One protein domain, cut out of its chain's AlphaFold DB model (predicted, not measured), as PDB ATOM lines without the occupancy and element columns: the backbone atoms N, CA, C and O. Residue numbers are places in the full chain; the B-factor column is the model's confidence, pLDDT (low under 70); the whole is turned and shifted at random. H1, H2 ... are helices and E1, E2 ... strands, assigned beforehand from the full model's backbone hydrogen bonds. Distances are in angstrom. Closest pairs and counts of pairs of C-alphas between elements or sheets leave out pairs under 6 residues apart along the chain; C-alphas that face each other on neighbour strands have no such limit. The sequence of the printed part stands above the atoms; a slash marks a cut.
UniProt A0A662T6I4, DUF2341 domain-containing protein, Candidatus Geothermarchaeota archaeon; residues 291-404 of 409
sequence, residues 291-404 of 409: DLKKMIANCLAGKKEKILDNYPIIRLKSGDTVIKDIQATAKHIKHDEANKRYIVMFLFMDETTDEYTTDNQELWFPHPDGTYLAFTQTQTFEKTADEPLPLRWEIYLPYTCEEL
ATOM      1  N   ASP A 291       4.160   2.986 -31.333       56.00
ATOM      2  CA  ASP A 291       4.693   2.617 -30.021       56.00
ATOM      3  C   ASP A 291       5.640   1.404 -29.959       56.00
ATOM      4  O   ASP A 291       6.722   1.570 -29.413       56.00
ATOM      5  N   LEU A 292       5.345   0.218 -30.511       60.47
ATOM      6  CA  LEU A 292       6.313  -0.890 -30.629       60.47
ATOM      7  C   LEU A 292       7.551  -0.465 -31.435       60.47
ATOM      8  O   LEU A 292       8.687  -0.703 -31.013       60.47
ATOM      9  N   LYS A 293       7.351   0.222 -32.565       62.34
ATOM     10  CA  LYS A 293       8.456   0.733 -33.395       62.34
ATOM     11  C   LYS A 293       9.271   1.802 -32.639       62.34
ATOM     12  O   LYS A 293      10.501   1.731 -32.621       62.34
ATOM     13  N   LYS A 294       8.613   2.714 -31.906       58.81
ATOM     14  CA  LYS A 294       9.233   3.700 -30.993       58.81
ATOM     15  C   LYS A 294       9.898   3.043 -29.785       58.81
ATOM     16  O   LYS A 294      10.920   3.540 -29.331       58.81
ATOM     17  N   MET A 295       9.371   1.951 -29.236       62.25
ATOM     18  CA  MET A 295       9.967   1.208 -28.118       62.25
ATOM     19  C   MET A 295      11.277   0.562 -28.541       62.25
ATOM     20  O   MET A 295      12.273   0.677 -27.824       62.25
ATOM     21  N   ILE A 296      11.296  -0.045 -29.728       62.75
ATOM     22  CA  ILE A 296      12.505  -0.614 -30.316       62.75
ATOM     23  C   ILE A 296      13.518   0.500 -30.612       62.75
ATOM     24  O   ILE A 296      14.652   0.416 -30.141       62.75
ATOM     25  N   ALA A 297      13.106   1.585 -31.274       61.03
ATOM     26  CA  ALA A 297      13.971   2.737 -31.535       61.03
ATOM     27  C   ALA A 297      14.515   3.382 -30.241       61.03
ATOM     28  O   ALA A 297      15.700   3.689 -30.148       61.03
ATOM     29  N   ASN A 298      13.690   3.524 -29.199       61.03
ATOM     30  CA  ASN A 298      14.109   4.041 -27.894       61.03
ATOM     31  C   ASN A 298      15.099   3.106 -27.190       61.03
ATOM     32  O   ASN A 298      16.044   3.589 -26.569       61.03
ATOM     33  N   CYS A 299      14.918   1.787 -27.283       62.31
ATOM     34  CA  CYS A 299      15.878   0.828 -26.739       62.31
ATOM     35  C   CYS A 299      17.239   0.943 -27.441       62.31
ATOM     36  O   CYS A 299      18.279   0.972 -26.788       62.31
ATOM     37  N   LEU A 300      17.229   1.086 -28.765       61.28
ATOM     38  CA  LEU A 300      18.436   1.204 -29.588       61.28
ATOM     39  C   LEU A 300      19.139   2.555 -29.420       61.28
ATOM     40  O   LEU A 300      20.364   2.620 -29.445       61.28
ATOM     41  N   ALA A 301      18.377   3.614 -29.146       60.72
ATOM     42  CA  ALA A 301      18.887   4.923 -28.748       60.72
ATOM     43  C   ALA A 301      19.382   4.974 -27.284       60.72
ATOM     44  O   ALA A 301      19.722   6.052 -26.795       60.72
ATOM     45  N   GLY A 302      19.378   3.846 -26.558       58.47
ATOM     46  CA  GLY A 302      19.812   3.754 -25.159       58.47
ATOM     47  C   GLY A 302      18.848   4.380 -24.142       58.47
ATOM     48  O   GLY A 302      19.203   4.544 -22.980       58.47
ATOM     49  N   LYS A 303      17.628   4.739 -24.561       54.28
ATOM     50  CA  LYS A 303      16.583   5.355 -23.722       54.28
ATOM     51  C   LYS A 303      15.703   4.328 -22.994       54.28
ATOM     52  O   LYS A 303      14.940   4.704 -22.109       54.28
ATOM     53  N   LYS A 304      15.792   3.046 -23.362       57.50
ATOM     54  CA  LYS A 304      15.201   1.898 -22.652       57.50
ATOM     55  C   LYS A 304      16.206   0.744 -22.612       57.50
ATOM     56  O   LYS A 304      16.943   0.539 -23.569       57.50
ATOM     57  N   GLU A 305      16.206  -0.036 -21.533       56.31
ATOM     58  CA  GLU A 305      17.126  -1.178 -21.372       56.31
ATOM     59  C   GLU A 305      16.648  -2.454 -22.088       56.31
ATOM     60  O   GLU A 305      17.438  -3.365 -22.335       56.31
ATOM     61  N   LYS A 306      15.350  -2.550 -22.410       59.41
ATOM     62  CA  LYS A 306      14.732  -3.728 -23.035       59.41
ATOM     63  C   LYS A 306      13.720  -3.319 -24.108       59.41
ATOM     64  O   LYS A 306      12.986  -2.349 -23.942       59.41
ATOM     65  N   ILE A 307      13.675  -4.107 -25.185       60.41
ATOM     66  CA  ILE A 307      12.749  -3.941 -26.322       60.41
ATOM     67  C   ILE A 307      11.297  -4.315 -25.966       60.41
ATOM     68  O   ILE A 307      10.376  -3.687 -26.474       60.41
ATOM     69  N   LEU A 308      11.090  -5.310 -25.093       65.56
ATOM     70  CA  LEU A 308       9.777  -5.815 -24.659       65.56
ATOM     71  C   LEU A 308       9.859  -6.312 -23.215       65.56
ATOM     72  O   LEU A 308      10.923  -6.802 -22.811       65.56
ATOM     73  N   ASP A 309       8.725  -6.272 -22.517       62.78
ATOM     74  CA  ASP A 309       8.561  -6.832 -21.173       62.78
ATOM     75  C   ASP A 309       8.328  -8.351 -21.207       62.78
ATOM     76  O   ASP A 309       8.934  -9.075 -20.419       62.78
ATOM     77  N   ASN A 310       7.565  -8.841 -22.193       72.88
ATOM     78  CA  ASN A 310       7.324 -10.264 -22.454       72.88
ATOM     79  C   ASN A 310       7.755 -10.656 -23.874       72.88
ATOM     80  O   ASN A 310       7.819  -9.823 -24.781       72.88
ATOM     81  N   TYR A 311       8.073 -11.935 -24.082       79.00
ATOM     82  CA  TYR A 311       8.326 -12.450 -25.428       79.00
ATOM     83  C   TYR A 311       7.023 -12.511 -26.246       79.00
ATOM     84  O   TYR A 311       5.952 -12.657 -25.658       79.00
ATOM     85  N   PRO A 312       7.082 -12.422 -27.586       86.56
ATOM     86  CA  PRO A 312       5.911 -12.611 -28.439       86.56
ATOM     87  C   PRO A 312       5.562 -14.094 -28.639       86.56
ATOM     88  O   PRO A 312       6.410 -14.965 -28.446       86.56
ATOM     89  N   ILE A 313       4.328 -14.368 -29.055       90.69
ATOM     90  CA  ILE A 313       3.776 -15.678 -29.422       90.69
ATOM     91  C   ILE A 313       3.608 -15.718 -30.942       90.69
ATOM     92  O   ILE A 313       3.075 -14.775 -31.511       90.69
ATOM     93  N   ILE A 314       4.025 -16.791 -31.608       91.56
ATOM     94  CA  ILE A 314       3.601 -17.079 -32.980       91.56
ATOM     95  C   ILE A 314       2.415 -18.039 -32.934       91.56
ATOM     96  O   ILE A 314       2.488 -19.105 -32.326       91.56
ATOM     97  N   ARG A 315       1.314 -17.645 -33.561       93.94
ATOM     98  CA  ARG A 315       0.108 -18.441 -33.738       93.94
ATOM     99  C   ARG A 315       0.102 -19.012 -35.146       93.94
ATOM    100  O   ARG A 315       0.198 -18.267 -36.115       93.94
ATOM    101  N   LEU A 316       0.014 -20.328 -35.247       95.38
ATOM    102  CA  LEU A 316      -0.037 -21.086 -36.488       95.38
ATOM    103  C   LEU A 316      -1.487 -21.460 -36.787       95.38
ATOM    104  O   LEU A 316      -2.233 -21.883 -35.895       95.38
ATOM    105  N   LYS A 317      -1.875 -21.313 -38.050       95.94
ATOM    106  CA  LYS A 317      -3.230 -21.559 -38.545       95.94
ATOM    107  C   LYS A 317      -3.222 -22.452 -39.786       95.94
ATOM    108  O   LYS A 317      -2.226 -22.505 -40.514       95.94
ATOM    109  N   SER A 318      -4.332 -23.157 -39.977       91.44
ATOM    110  CA  SER A 318      -4.708 -23.852 -41.212       91.44
ATOM    111  C   SER A 318      -6.050 -23.275 -41.665       91.44
ATOM    112  O   SER A 318      -7.069 -23.480 -40.997       91.44
ATOM    113  N   GLY A 319      -6.054 -22.505 -42.751       88.31
ATOM    114  CA  GLY A 319      -7.127 -21.558 -43.047       88.31
ATOM    115  C   GLY A 319      -7.345 -20.606 -41.865       88.31
ATOM    116  O   GLY A 319      -6.398 -20.033 -41.324       88.31
ATOM    117  N   ASP A 320      -8.588 -20.500 -41.398       86.75
ATOM    118  CA  ASP A 320      -8.935 -19.674 -40.233       86.75
ATOM    119  C   ASP A 320      -8.795 -20.398 -38.888       86.75
ATOM    120  O   ASP A 320      -8.895 -19.776 -37.828       86.75
ATOM    121  N   THR A 321      -8.522 -21.704 -38.904       88.38
ATOM    122  CA  THR A 321      -8.452 -22.508 -37.680       88.38
ATOM    123  C   THR A 321      -7.094 -22.347 -37.014       88.38
ATOM    124  O   THR A 321      -6.063 -22.638 -37.620       88.38
ATOM    125  N   VAL A 322      -7.089 -21.935 -35.744       93.31
ATOM    126  CA  VAL A 322      -5.885 -21.944 -34.903       93.31
ATOM    127  C   VAL A 322      -5.500 -23.381 -34.601       93.31
ATOM    128  O   VAL A 322      -6.262 -24.112 -33.973       93.31
ATOM    129  N   ILE A 323      -4.304 -23.770 -35.033       95.44
ATOM    130  CA  ILE A 323      -3.760 -25.103 -34.770       95.44
ATOM    131  C   ILE A 323      -2.753 -25.077 -33.626       95.44
ATOM    132  O   ILE A 323      -2.640 -26.067 -32.904       95.44
ATOM    133  N   LYS A 324      -2.037 -23.959 -33.421       94.19
ATOM    134  CA  LYS A 324      -1.027 -23.879 -32.362       94.19
ATOM    135  C   LYS A 324      -0.592 -22.466 -32.000       94.19
ATOM    136  O   LYS A 324      -0.501 -21.622 -32.878       94.19
ATOM    137  N   ASP A 325      -0.197 -22.273 -30.743       94.44
ATOM    138  CA  ASP A 325       0.497 -21.079 -30.253       94.44
ATOM    139  C   ASP A 325       1.870 -21.472 -29.691       94.44
ATOM    140  O   ASP A 325       1.973 -22.377 -28.862       94.44
ATOM    141  N   ILE A 326       2.931 -20.787 -30.122       91.31
ATOM    142  CA  ILE A 326       4.312 -21.046 -29.699       91.31
ATOM    143  C   ILE A 326       4.922 -19.744 -29.180       91.31
ATOM    144  O   ILE A 326       5.030 -18.749 -29.891       91.31
ATOM    145  N   GLN A 327       5.360 -19.738 -27.927       91.56
ATOM    146  CA  GLN A 327       6.034 -18.594 -27.314       91.56
ATOM    147  C   GLN A 327       7.489 -18.486 -27.808       91.56
ATOM    148  O   GLN A 327       8.204 -19.486 -27.858       91.56
ATOM    149  N   ALA A 328       7.967 -17.280 -28.141       86.31
ATOM    150  CA  ALA A 328       9.368 -17.084 -28.522       86.31
ATOM    151  C   ALA A 328      10.312 -17.462 -27.373       86.31
ATOM    152  O   ALA A 328      10.099 -17.086 -26.217       86.31
ATOM    153  N   THR A 329      11.396 -18.152 -27.711       82.44
ATOM    154  CA  THR A 329      12.413 -18.622 -26.760       82.44
ATOM    155  C   THR A 329      13.632 -17.706 -26.723       82.44
ATOM    156  O   THR A 329      14.339 -17.647 -25.716       82.44
ATOM    157  N   ALA A 330      13.872 -16.950 -27.798       74.50
ATOM    158  CA  ALA A 330      14.968 -15.996 -27.874       74.50
ATOM    159  C   ALA A 330      14.647 -14.794 -28.770       74.50
ATOM    160  O   ALA A 330      13.795 -14.846 -29.658       74.50
ATOM    161  N   LYS A 331      15.400 -13.710 -28.554       77.88
ATOM    162  CA  LYS A 331      15.449 -12.543 -29.440       77.88
ATOM    163  C   LYS A 331      16.887 -12.162 -29.758       77.88
ATOM    164  O   LYS A 331      17.750 -12.201 -28.879       77.88
ATOM    165  N   HIS A 332      17.126 -11.738 -30.989       72.75
ATOM    166  CA  HIS A 332      18.401 -11.193 -31.429       72.75
ATOM    167  C   HIS A 332      18.188  -9.902 -32.216       72.75
ATOM    168  O   HIS A 332      17.181  -9.740 -32.894       72.75
ATOM    169  N   ILE A 333      19.136  -8.975 -32.122       74.38
ATOM    170  CA  ILE A 333      19.073  -7.695 -32.823       74.38
ATOM    171  C   ILE A 333      20.348  -7.556 -33.634       74.38
ATOM    172  O   ILE A 333      21.446  -7.656 -33.087       74.38
ATOM    173  N   LYS A 334      20.198  -7.285 -34.928       76.38
ATOM    174  CA  LYS A 334      21.309  -6.998 -35.830       76.38
ATOM    175  C   LYS A 334      21.234  -5.559 -36.327       76.38
ATOM    176  O   LYS A 334      20.172  -5.082 -36.710       76.38
ATOM    177  N   HIS A 335      22.388  -4.900 -36.358       81.25
ATOM    178  CA  HIS A 335      22.576  -3.599 -36.992       81.25
ATOM    179  C   HIS A 335      22.986  -3.802 -38.461       81.25
ATOM    180  O   HIS A 335      24.001  -4.445 -38.730       81.25
ATOM    181  N   ASP A 336      22.184  -3.316 -39.410       78.50
ATOM    182  CA  ASP A 336      22.422  -3.422 -40.857       78.50
ATOM    183  C   ASP A 336      22.752  -2.043 -41.452       78.50
ATOM    184  O   ASP A 336      21.890  -1.368 -42.019       78.50
ATOM    185  N   GLU A 337      24.012  -1.622 -41.271       77.75
ATOM    186  CA  GLU A 337      24.549  -0.297 -41.656       77.75
ATOM    187  C   GLU A 337      24.361   0.040 -43.130       77.75
ATOM    188  O   GLU A 337      24.062   1.183 -43.473       77.75
ATOM    189  N   ALA A 338      24.473  -0.957 -44.006       83.25
ATOM    190  CA  ALA A 338      24.357  -0.759 -45.444       83.25
ATOM    191  C   ALA A 338      22.946  -0.315 -45.860       83.25
ATOM    192  O   ALA A 338      22.802   0.513 -46.757       83.25
ATOM    193  N   ASN A 339      21.916  -0.843 -45.192       76.56
ATOM    194  CA  ASN A 339      20.511  -0.587 -45.519       76.56
ATOM    195  C   ASN A 339      19.828   0.368 -44.534       76.56
ATOM    196  O   ASN A 339      18.611   0.531 -44.591       76.56
ATOM    197  N   LYS A 340      20.600   0.976 -43.628       79.81
ATOM    198  CA  LYS A 340      20.120   1.905 -42.600       79.81
ATOM    199  C   LYS A 340      18.961   1.362 -41.758       79.81
ATOM    200  O   LYS A 340      17.970   2.050 -41.522       79.81
ATOM    201  N   ARG A 341      19.067   0.100 -41.332       74.94
ATOM    202  CA  ARG A 341      18.010  -0.566 -40.559       74.94
ATOM    203  C   ARG A 341      18.533  -1.468 -39.448       74.94
ATOM    204  O   ARG A 341      19.638  -2.005 -39.518       74.94
ATOM    205  N   TYR A 342      17.730  -1.650 -38.414       75.44
ATOM    206  CA  TYR A 342      17.864  -2.720 -37.440       75.44
ATOM    207  C   TYR A 342      16.991  -3.900 -37.848       75.44
ATOM    208  O   TYR A 342      15.916  -3.734 -38.421       75.44
ATOM    209  N   ILE A 343      17.460  -5.102 -37.538       75.62
ATOM    210  CA  ILE A 343      16.731  -6.345 -37.768       75.62
ATOM    211  C   ILE A 343      16.507  -6.988 -36.409       75.62
ATOM    212  O   ILE A 343      17.469  -7.398 -35.754       75.62
ATOM    213  N   VAL A 344      15.252  -7.061 -35.977       78.50
ATOM    214  CA  VAL A 344      14.857  -7.788 -34.769       78.50
ATOM    215  C   VAL A 344      14.416  -9.181 -35.186       78.50
ATOM    216  O   VAL A 344      13.501  -9.336 -35.983       78.50
ATOM    217  N   MET A 345      15.085 -10.193 -34.654       76.56
ATOM    218  CA  MET A 345      14.834 -11.598 -34.940       76.56
ATOM    219  C   MET A 345      14.256 -12.264 -33.701       76.56
ATOM    220  O   MET A 345      14.896 -12.245 -32.647       76.56
ATOM    221  N   PHE A 346      13.091 -12.885 -33.830       84.31
ATOM    222  CA  PHE A 346      12.529 -13.765 -32.811       84.31
ATOM    223  C   PHE A 346      12.707 -15.217 -33.233       84.31
ATOM    224  O   PHE A 346      12.487 -15.559 -34.397       84.31
ATOM    225  N   LEU A 347      13.127 -16.049 -32.285       79.50
ATOM    226  CA  LEU A 347      13.226 -17.491 -32.460       79.50
ATOM    227  C   LEU A 347      12.090 -18.160 -31.692       79.50
ATOM    228  O   LEU A 347      11.917 -17.910 -30.498       79.50
ATOM    229  N   PHE A 348      11.368 -19.031 -32.380       90.06
ATOM    230  CA  PHE A 348      10.342 -19.900 -31.826       90.06
ATOM    231  C   PHE A 348      10.803 -21.337 -32.019       90.06
ATOM    232  O   PHE A 348      11.375 -21.671 -33.058       90.06
ATOM    233  N   MET A 349      10.588 -22.171 -31.009       84.31
ATOM    234  CA  MET A 349      10.936 -23.582 -31.077       84.31
ATOM    235  C   MET A 349       9.732 -24.396 -30.637       84.31
ATOM    236  O   MET A 349       9.274 -24.242 -29.506       84.31
ATOM    237  N   ASP A 350       9.238 -25.241 -31.533       87.00
ATOM    238  CA  ASP A 350       8.210 -26.223 -31.217       87.00
ATOM    239  C   ASP A 350       8.842 -27.614 -31.100       87.00
ATOM    240  O   ASP A 350       9.226 -28.214 -32.102       87.00
ATOM    241  N   GLU A 351       8.994 -28.096 -29.867       87.81
ATOM    242  CA  GLU A 351       9.644 -29.379 -29.537       87.81
ATOM    243  C   GLU A 351       8.638 -30.490 -29.210       87.81
ATOM    244  O   GLU A 351       9.001 -31.545 -28.690       87.81
ATOM    245  N   THR A 352       7.352 -30.254 -29.450       86.62
ATOM    246  CA  THR A 352       6.305 -31.242 -29.194       86.62
ATOM    247  C   THR A 352       6.313 -32.362 -30.244       86.62
ATOM    248  O   THR A 352       6.930 -32.264 -31.306       86.62
ATOM    249  N   THR A 353       5.594 -33.446 -29.959       91.12
ATOM    250  CA  THR A 353       5.613 -34.681 -30.760       91.12
ATOM    251  C   THR A 353       4.591 -34.711 -31.904       91.12
ATOM    252  O   THR A 353       4.646 -35.605 -32.739       91.12
ATOM    253  N   ASP A 354       3.647 -33.768 -31.951       92.19
ATOM    254  CA  ASP A 354       2.602 -33.663 -32.979       92.19
ATOM    255  C   ASP A 354       3.145 -33.243 -34.355       92.19
ATOM    256  O   ASP A 354       4.180 -32.580 -34.472       92.19
ATOM    257  N   GLU A 355       2.401 -33.638 -35.387       95.25
ATOM    258  CA  GLU A 355       2.589 -33.280 -36.794       95.25
ATOM    259  C   GLU A 355       1.454 -32.354 -37.235       95.25
ATOM    260  O   GLU A 355       0.298 -32.551 -36.848       95.25
ATOM    261  N   TYR A 356       1.781 -31.345 -38.042       94.94
ATOM    262  CA  TYR A 356       0.794 -30.424 -38.602       94.94
ATOM    263  C   TYR A 356       1.294 -29.735 -39.873       94.94
ATOM    264  O   TYR A 356       2.494 -29.547 -40.080       94.94
ATOM    265  N   THR A 357       0.339 -29.268 -40.673       94.19
ATOM    266  CA  THR A 357       0.556 -28.314 -41.763       94.19
ATOM    267  C   THR A 357      -0.048 -26.976 -41.358       94.19
ATOM    268  O   THR A 357      -1.172 -26.923 -40.861       94.19
ATOM    269  N   THR A 358       0.687 -25.891 -41.574       93.88
ATOM    270  CA  THR A 358       0.183 -24.522 -41.413       93.88
ATOM    271  C   THR A 358       0.274 -23.793 -42.739       93.88
ATOM    272  O   THR A 358       1.194 -24.047 -43.512       93.88
ATOM    273  N   ASP A 359      -0.674 -22.900 -43.007       94.06
ATOM    274  CA  ASP A 359      -0.692 -22.020 -44.179       94.06
ATOM    275  C   ASP A 359      -0.705 -20.526 -43.819       94.06
ATOM    276  O   ASP A 359      -0.391 -19.692 -44.669       94.06
ATOM    277  N   ASN A 360      -0.998 -20.186 -42.561       92.12
ATOM    278  CA  ASN A 360      -1.042 -18.819 -42.060       92.12
ATOM    279  C   ASN A 360      -0.405 -18.714 -40.674       92.12
ATOM    280  O   ASN A 360      -0.568 -19.587 -39.822       92.12
ATOM    281  N   GLN A 361       0.315 -17.622 -40.438       91.88
ATOM    282  CA  GLN A 361       0.983 -17.337 -39.179       91.88
ATOM    283  C   GLN A 361       0.690 -15.920 -38.712       91.88
ATOM    284  O   GLN A 361       0.637 -14.977 -39.498       91.88
ATOM    285  N   GLU A 362       0.551 -15.772 -37.406       89.94
ATOM    286  CA  GLU A 362       0.247 -14.521 -36.735       89.94
ATOM    287  C   GLU A 362       1.259 -14.297 -35.603       89.94
ATOM    288  O   GLU A 362       1.489 -15.187 -34.788       89.94
ATOM    289  N   LEU A 363       1.874 -13.119 -35.524       85.31
ATOM    290  CA  LEU A 363       2.799 -12.759 -34.451       85.31
ATOM    291  C   LEU A 363       2.088 -11.878 -33.423       85.31
ATOM    292  O   LEU A 363       1.720 -10.744 -33.720       85.31
ATOM    293  N   TRP A 364       1.946 -12.388 -32.208       81.25
ATOM    294  CA  TRP A 364       1.216 -11.791 -31.097       81.25
ATOM    295  C   TRP A 364       2.161 -11.307 -29.992       81.25
ATOM    296  O   TRP A 364       3.138 -11.972 -29.660       81.25
ATOM    297  N   PHE A 365       1.875 -10.168 -29.370       77.25
ATOM    298  CA  PHE A 365       2.673  -9.588 -28.288       77.25
ATOM    299  C   PHE A 365       1.844  -9.503 -27.001       77.25
ATOM    300  O   PHE A 365       0.859  -8.767 -26.968       77.25
ATOM    301  N   PRO A 366       2.227 -10.224 -25.933       69.38
ATOM    302  CA  PRO A 366       1.586 -10.106 -24.630       69.38
ATOM    303  C   PRO A 366       1.869  -8.748 -23.978       69.38
ATOM    304  O   PRO A 366       3.026  -8.329 -23.877       69.38
ATOM    305  N   HIS A 367       0.827  -8.104 -23.462       62.53
ATOM    306  CA  HIS A 367       0.878  -6.846 -22.722       62.53
ATOM    307  C   HIS A 367      -0.002  -6.936 -21.463       62.53
ATOM    308  O   HIS A 367      -0.933  -7.745 -21.435       62.53
ATOM    309  N   PRO A 368       0.259  -6.127 -20.417       52.53
ATOM    310  CA  PRO A 368      -0.608  -6.064 -19.239       52.53
ATOM    311  C   PRO A 368      -2.091  -5.822 -19.558       52.53
ATOM    312  O   PRO A 368      -2.948  -6.371 -18.874       52.53
ATOM    313  N   ASP A 369      -2.372  -5.077 -20.629       50.09
ATOM    314  CA  ASP A 369      -3.733  -4.707 -21.044       50.09
ATOM    315  C   ASP A 369      -4.322  -5.642 -22.127       50.09
ATOM    316  O   ASP A 369      -5.394  -5.374 -22.662       50.09
ATOM    317  N   GLY A 370      -3.630  -6.733 -22.486       51.53
ATOM    318  CA  GLY A 370      -4.103  -7.711 -23.476       51.53
ATOM    319  C   GLY A 370      -3.001  -8.282 -24.369       51.53
ATOM    320  O   GLY A 370      -1.856  -7.847 -24.336       51.53
ATOM    321  N   THR A 371      -3.319  -9.293 -25.181       60.16
ATOM    322  CA  THR A 371      -2.378  -9.799 -26.198       60.16
ATOM    323  C   THR A 371      -2.722  -9.175 -27.545       60.16
ATOM    324  O   THR A 371      -3.869  -9.245 -27.973       60.16
ATOM    325  N   TYR A 372      -1.738  -8.585 -28.220       62.81
ATOM    326  CA  TYR A 372      -1.952  -7.838 -29.461       62.81
ATOM    327  C   TYR A 372      -1.418  -8.580 -30.678       62.81
ATOM    328  O   TYR A 372      -0.261  -8.992 -30.677       62.81
ATOM    329  N   LEU A 373      -2.218  -8.687 -31.739       68.38
ATOM    330  CA  LEU A 373      -1.750  -9.141 -33.046       68.38
ATOM    331  C   LEU A 373      -0.901  -8.042 -33.693       68.38
ATOM    332  O   LEU A 373      -1.370  -6.922 -33.868       68.38
ATOM    333  N   ALA A 374       0.340  -8.355 -34.052       66.31
ATOM    334  CA  ALA A 374       1.270  -7.386 -34.625       66.31
ATOM    335  C   ALA A 374       1.596  -7.641 -36.098       66.31
ATOM    336  O   ALA A 374       1.813  -6.684 -36.836       66.31
ATOM    337  N   PHE A 375       1.660  -8.903 -36.529       71.44
ATOM    338  CA  PHE A 375       1.968  -9.252 -37.917       71.44
ATOM    339  C   PHE A 375       1.213 -10.501 -38.342       71.44
ATOM    340  O   PHE A 375       0.984 -11.389 -37.525       71.44
ATOM    341  N   THR A 376       0.899 -10.590 -39.629       78.88
ATOM    342  CA  THR A 376       0.390 -11.803 -40.265       78.88
ATOM    343  C   THR A 376       1.275 -12.166 -41.450       78.88
ATOM    344  O   THR A 376       1.911 -11.305 -42.063       78.88
ATOM    345  N   GLN A 377       1.358 -13.453 -41.756       79.44
ATOM    346  CA  GLN A 377       2.056 -13.958 -42.926       79.44
ATOM    347  C   GLN A 377       1.344 -15.206 -43.437       79.44
ATOM    348  O   GLN A 377       1.014 -16.095 -42.660       79.44
ATOM    349  N   THR A 378       1.147 -15.285 -44.749       86.88
ATOM    350  CA  THR A 378       0.656 -16.495 -45.410       86.88
ATOM    351  C   THR A 378       1.851 -17.242 -45.980       86.88
ATOM    352  O   THR A 378       2.447 -16.831 -46.979       86.88
ATOM    353  N   GLN A 379       2.248 -18.315 -45.308       85.62
ATOM    354  CA  GLN A 379       3.300 -19.208 -45.762       85.62
ATOM    355  C   GLN A 379       2.953 -20.639 -45.373       85.62
ATOM    356  O   GLN A 379       2.664 -20.926 -44.215       85.62
ATOM    357  N   THR A 380       3.028 -21.551 -46.340       91.81
ATOM    358  CA  THR A 380       2.778 -22.968 -46.082       91.81
ATOM    359  C   THR A 380       4.053 -23.695 -45.681       91.81
ATOM    360  O   THR A 380       5.057 -23.618 -46.392       91.81
ATOM    361  N   PHE A 381       4.006 -24.425 -44.567       92.19
ATOM    362  CA  PHE A 381       5.038 -25.384 -44.177       92.19
ATOM    363  C   PHE A 381       4.467 -26.495 -43.289       92.19
ATOM    364  O   PHE A 381       3.362 -26.392 -42.752       92.19
ATOM    365  N   GLU A 382       5.246 -27.561 -43.139       94.06
ATOM    366  CA  GLU A 382       4.883 -28.765 -42.396       94.06
ATOM    367  C   GLU A 382       5.865 -28.989 -41.244       94.06
ATOM    368  O   GLU A 382       7.065 -28.726 -41.379       94.06
ATOM    369  N   LYS A 383       5.352 -29.483 -40.115       92.75
ATOM    370  CA  LYS A 383       6.156 -30.022 -39.017       92.75
ATOM    371  C   LYS A 383       6.034 -31.540 -39.010       92.75
ATOM    372  O   LYS A 383       4.944 -32.054 -38.780       92.75
ATOM    373  N   THR A 384       7.159 -32.235 -39.150       93.12
ATOM    374  CA  THR A 384       7.246 -33.686 -38.948       93.12
ATOM    375  C   THR A 384       7.019 -34.052 -37.474       93.12
ATOM    376  O   THR A 384       7.494 -33.360 -36.562       93.12
ATOM    377  N   ALA A 385       6.325 -35.168 -37.225       92.94
ATOM    378  CA  ALA A 385       6.184 -35.743 -35.887       92.94
ATOM    379  C   ALA A 385       7.556 -36.009 -35.239       92.94
ATOM    380  O   ALA A 385       8.509 -36.380 -35.922       92.94
ATOM    381  N   ASP A 386       7.639 -35.824 -33.919       88.31
ATOM    382  CA  ASP A 386       8.840 -36.053 -33.091       88.31
ATOM    383  C   ASP A 386      10.117 -35.267 -33.484       88.31
ATOM    384  O   ASP A 386      11.166 -35.443 -32.860       88.31
ATOM    385  N   GLU A 387      10.046 -34.364 -34.467       89.25
ATOM    386  CA  GLU A 387      11.144 -33.474 -34.851       89.25
ATOM    387  C   GLU A 387      10.902 -32.040 -34.345       89.25
ATOM    388  O   GLU A 387       9.781 -31.526 -34.451       89.25
ATOM    389  N   PRO A 388      11.935 -31.362 -33.806       83.19
ATOM    390  CA  PRO A 388      11.816 -29.968 -33.405       83.19
ATOM    391  C   PRO A 388      11.687 -29.064 -34.634       83.19
ATOM    392  O   PRO A 388      12.450 -29.193 -35.594       83.19
ATOM    393  N   LEU A 389      10.772 -28.097 -34.571       87.19
ATOM    394  CA  LEU A 389      10.579 -27.102 -35.622       87.19
ATOM    395  C   LEU A 389      11.079 -25.721 -35.165       87.19
ATOM    396  O   LEU A 389      10.389 -25.032 -34.404       87.19
ATOM    397  N   PRO A 390      12.263 -25.282 -35.631       83.12
ATOM    398  CA  PRO A 390      12.724 -23.920 -35.417       83.12
ATOM    399  C   PRO A 390      12.061 -22.967 -36.417       83.12
ATOM    400  O   PRO A 390      12.252 -23.091 -37.626       83.12
ATOM    401  N   LEU A 391      11.360 -21.953 -35.913       83.25
ATOM    402  CA  LEU A 391      10.826 -20.859 -36.720       83.25
ATOM    403  C   LEU A 391      11.532 -19.552 -36.372       83.25
ATOM    404  O   LEU A 391      11.804 -19.253 -35.206       83.25
ATOM    405  N   ARG A 392      11.819 -18.751 -37.398       78.81
ATOM    406  CA  ARG A 392      12.425 -17.427 -37.246       78.81
ATOM    407  C   ARG A 392      11.530 -16.380 -37.880       78.81
ATOM    408  O   ARG A 392      11.195 -16.497 -39.052       78.81
ATOM    409  N   TRP A 393      11.241 -15.327 -37.124       79.56
ATOM    410  CA  TRP A 393      10.565 -14.139 -37.636       79.56
ATOM    411  C   TRP A 393      11.509 -12.943 -37.590       79.56
ATOM    412  O   TRP A 393      12.167 -12.722 -36.571       79.56
ATOM    413  N   GLU A 394      11.574 -12.166 -38.670       77.62
ATOM    414  CA  GLU A 394      12.426 -10.978 -38.765       77.62
ATOM    415  C   GLU A 394      11.587  -9.718 -38.964       77.62
ATOM    416  O   GLU A 394      10.724  -9.665 -39.836       77.62
ATOM    417  N   ILE A 395      11.867  -8.687 -38.171       75.88
ATOM    418  CA  ILE A 395      11.270  -7.361 -38.304       75.88
ATOM    419  C   ILE A 395      12.376  -6.388 -38.692       75.88
ATOM    420  O   ILE A 395      13.372  -6.245 -37.981       75.88
ATOM    421  N   TYR A 396      12.180  -5.707 -39.815       74.38
ATOM    422  CA  TYR A 396      13.114  -4.728 -40.361       74.38
ATOM    423  C   TYR A 396      12.646  -3.318 -40.004       74.38
ATOM    424  O   TYR A 396      11.524  -2.943 -40.327       74.38
ATOM    425  N   LEU A 397      13.499  -2.540 -39.339       70.88
ATOM    426  CA  LEU A 397      13.156  -1.218 -38.810       70.88
ATOM    427  C   LEU A 397      14.196  -0.178 -39.226       70.88
ATOM    428  O   LEU A 397      15.377  -0.446 -39.033       70.88
ATOM    429  N   PRO A 398      13.817   1.000 -39.741       66.81
ATOM    430  CA  PRO A 398      14.764   2.089 -39.985       66.81
ATOM    431  C   PRO A 398      15.407   2.601 -38.682       66.81
ATOM    432  O   PRO A 398      15.029   2.209 -37.574       66.81
ATOM    433  N   TYR A 399      16.427   3.450 -38.807       67.31
ATOM    434  CA  TYR A 399      17.261   3.875 -37.678       67.31
ATOM    435  C   TYR A 399      16.639   4.917 -36.771       67.31
ATOM    436  O   TYR A 399      16.975   4.957 -35.584       67.31
ATOM    437  N   THR A 400      15.762   5.761 -37.297       61.19
ATOM    438  CA  THR A 400      15.190   6.859 -36.522       61.19
ATOM    439  C   THR A 400      13.669   6.822 -36.539       61.19
ATOM    440  O   THR A 400      13.040   6.299 -37.456       61.19
ATOM    441  N   CYS A 401      13.064   7.402 -35.499       54.06
ATOM    442  CA  CYS A 401      11.614   7.576 -35.435       54.06
ATOM    443  C   CYS A 401      11.087   8.500 -36.542       54.06
ATOM    444  O   CYS A 401       9.995   8.279 -37.041       54.06
ATOM    445  N   GLU A 402      11.871   9.488 -36.971       57.09
ATOM    446  CA  GLU A 402      11.483  10.407 -38.051       57.09
ATOM    447  C   GLU A 402      11.362   9.681 -39.404       57.09
ATOM    448  O   GLU A 402      10.502  10.011 -40.214       57.09
ATOM    449  N   GLU A 403      12.174   8.644 -39.635       57.12
ATOM    450  CA  GLU A 403      12.075   7.766 -40.812       57.12
ATOM    451  C   GLU A 403      10.897   6.778 -40.723       57.12
ATOM    452  O   GLU A 403      10.493   6.220 -41.742       57.12
ATOM    453  N   LEU A 404      10.342   6.560 -39.524       56.03
ATOM    454  CA  LEU A 404       9.144   5.743 -39.301       56.03
ATOM    455  C   LEU A 404       7.855   6.519 -39.597       56.03
ATOM    456  O   LEU A 404       6.919   5.927 -40.126       56.03
TER     457      LEU A 404
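Overview. This is residues 291 to 404 of the 409 residues of the protein "DUF2341 domain-containing protein" of Candidatus Geothermarchaeota archaeon (UniProt A0A662T6I4). What shape do these atoms make? One sheet of six strands is folded back on itself and curled like part of a barrel, with E5, E4 and E1 facing E3 and E6, E2 as the hinge, and the ring open between E5 and E6. H1 lies across one end of E6, and the small H2 sits beside H1 at that end. What is it made of? The printed part has 114 residues, with two named helices and six named strands in the order H1, E1, E2, E3, E4, E5, E6, H2, and its class is mostly strand. The sheet's order is E5, E4, E1, E2, E3, E6, antiparallel throughout. The whole is compact, with a radius of gyration of the C-alphas of 15.5 A and spans of 44 by 35 by 23 A.

Along the chain. Where does the printed part begin? H1 is residues 291 to 300, 13.8 A long, with C-alpha 291 at (4.693, 2.617, -30.021). Where are the strands? E1 is residues 313 to 318, E2 321 to 336 and 36.4 A long, and E3 341 to 350 and 29.0 A long. E4 is residues 356 to 367 at 28.4 A, E5 370 to 383 at 29.1 A, and E6 389 to 398 at 29.8 A. What comes last? H2 is residues 401 to 404, with C-alpha 404 at (9.144, 5.743, -39.301).

Arrangement. How do E1, E2 and E3 pair? They form a meander, each strand the antiparallel neighbour of the one before, with N 314 and O 326 at 2.8 A and N 332 and O 345 at 2.8 A. E2 bends by 72 degrees at residue 329, pairing with E1 over 321 to 327 and with E3 over 328 to 336. What joins the other strands? E4 pairs with E1 through N 315 and O 362 at 2.8 A, and E1 to E4 form a Greek key, a meander of three whose first strand neighbours the fourth. E4 and E5 are a hairpin, with N 363 and O 375 at 2.8 A, and E3 pairs with E6 through N 344 and O 395 at 2.9 A. The folded sheet's leaves face each other with 27 pairs of C-alphas within 11 A. Where are the helices? H1 is on the sheet, over E6 and across the strands, at a height over the sheet of 8.7 A; the closest C-alphas of H1 and E6, Lys 293 and Leu 397, are 7.4 A apart. H1 and H2 touch, the closest C-alphas being Lys 294 and Cys 401 at 6.4 A. Every O i to N i+4 pair of H1 is within hydrogen-bond range, and H2 is too short for one.

Size, cuts and confidence. How far does it reach? The two C-alphas farthest apart, Asp 386 and Glu 402, are 46.8 A apart. Is it unbroken? The printed part has no cut, and the link from H1 to E1 is long, with 12 residues. Where is confidence low? Residues 291 to 309, 366 to 374 and 398 to 404 are under 70, and the mean pLDDT of the printed part is 77.5.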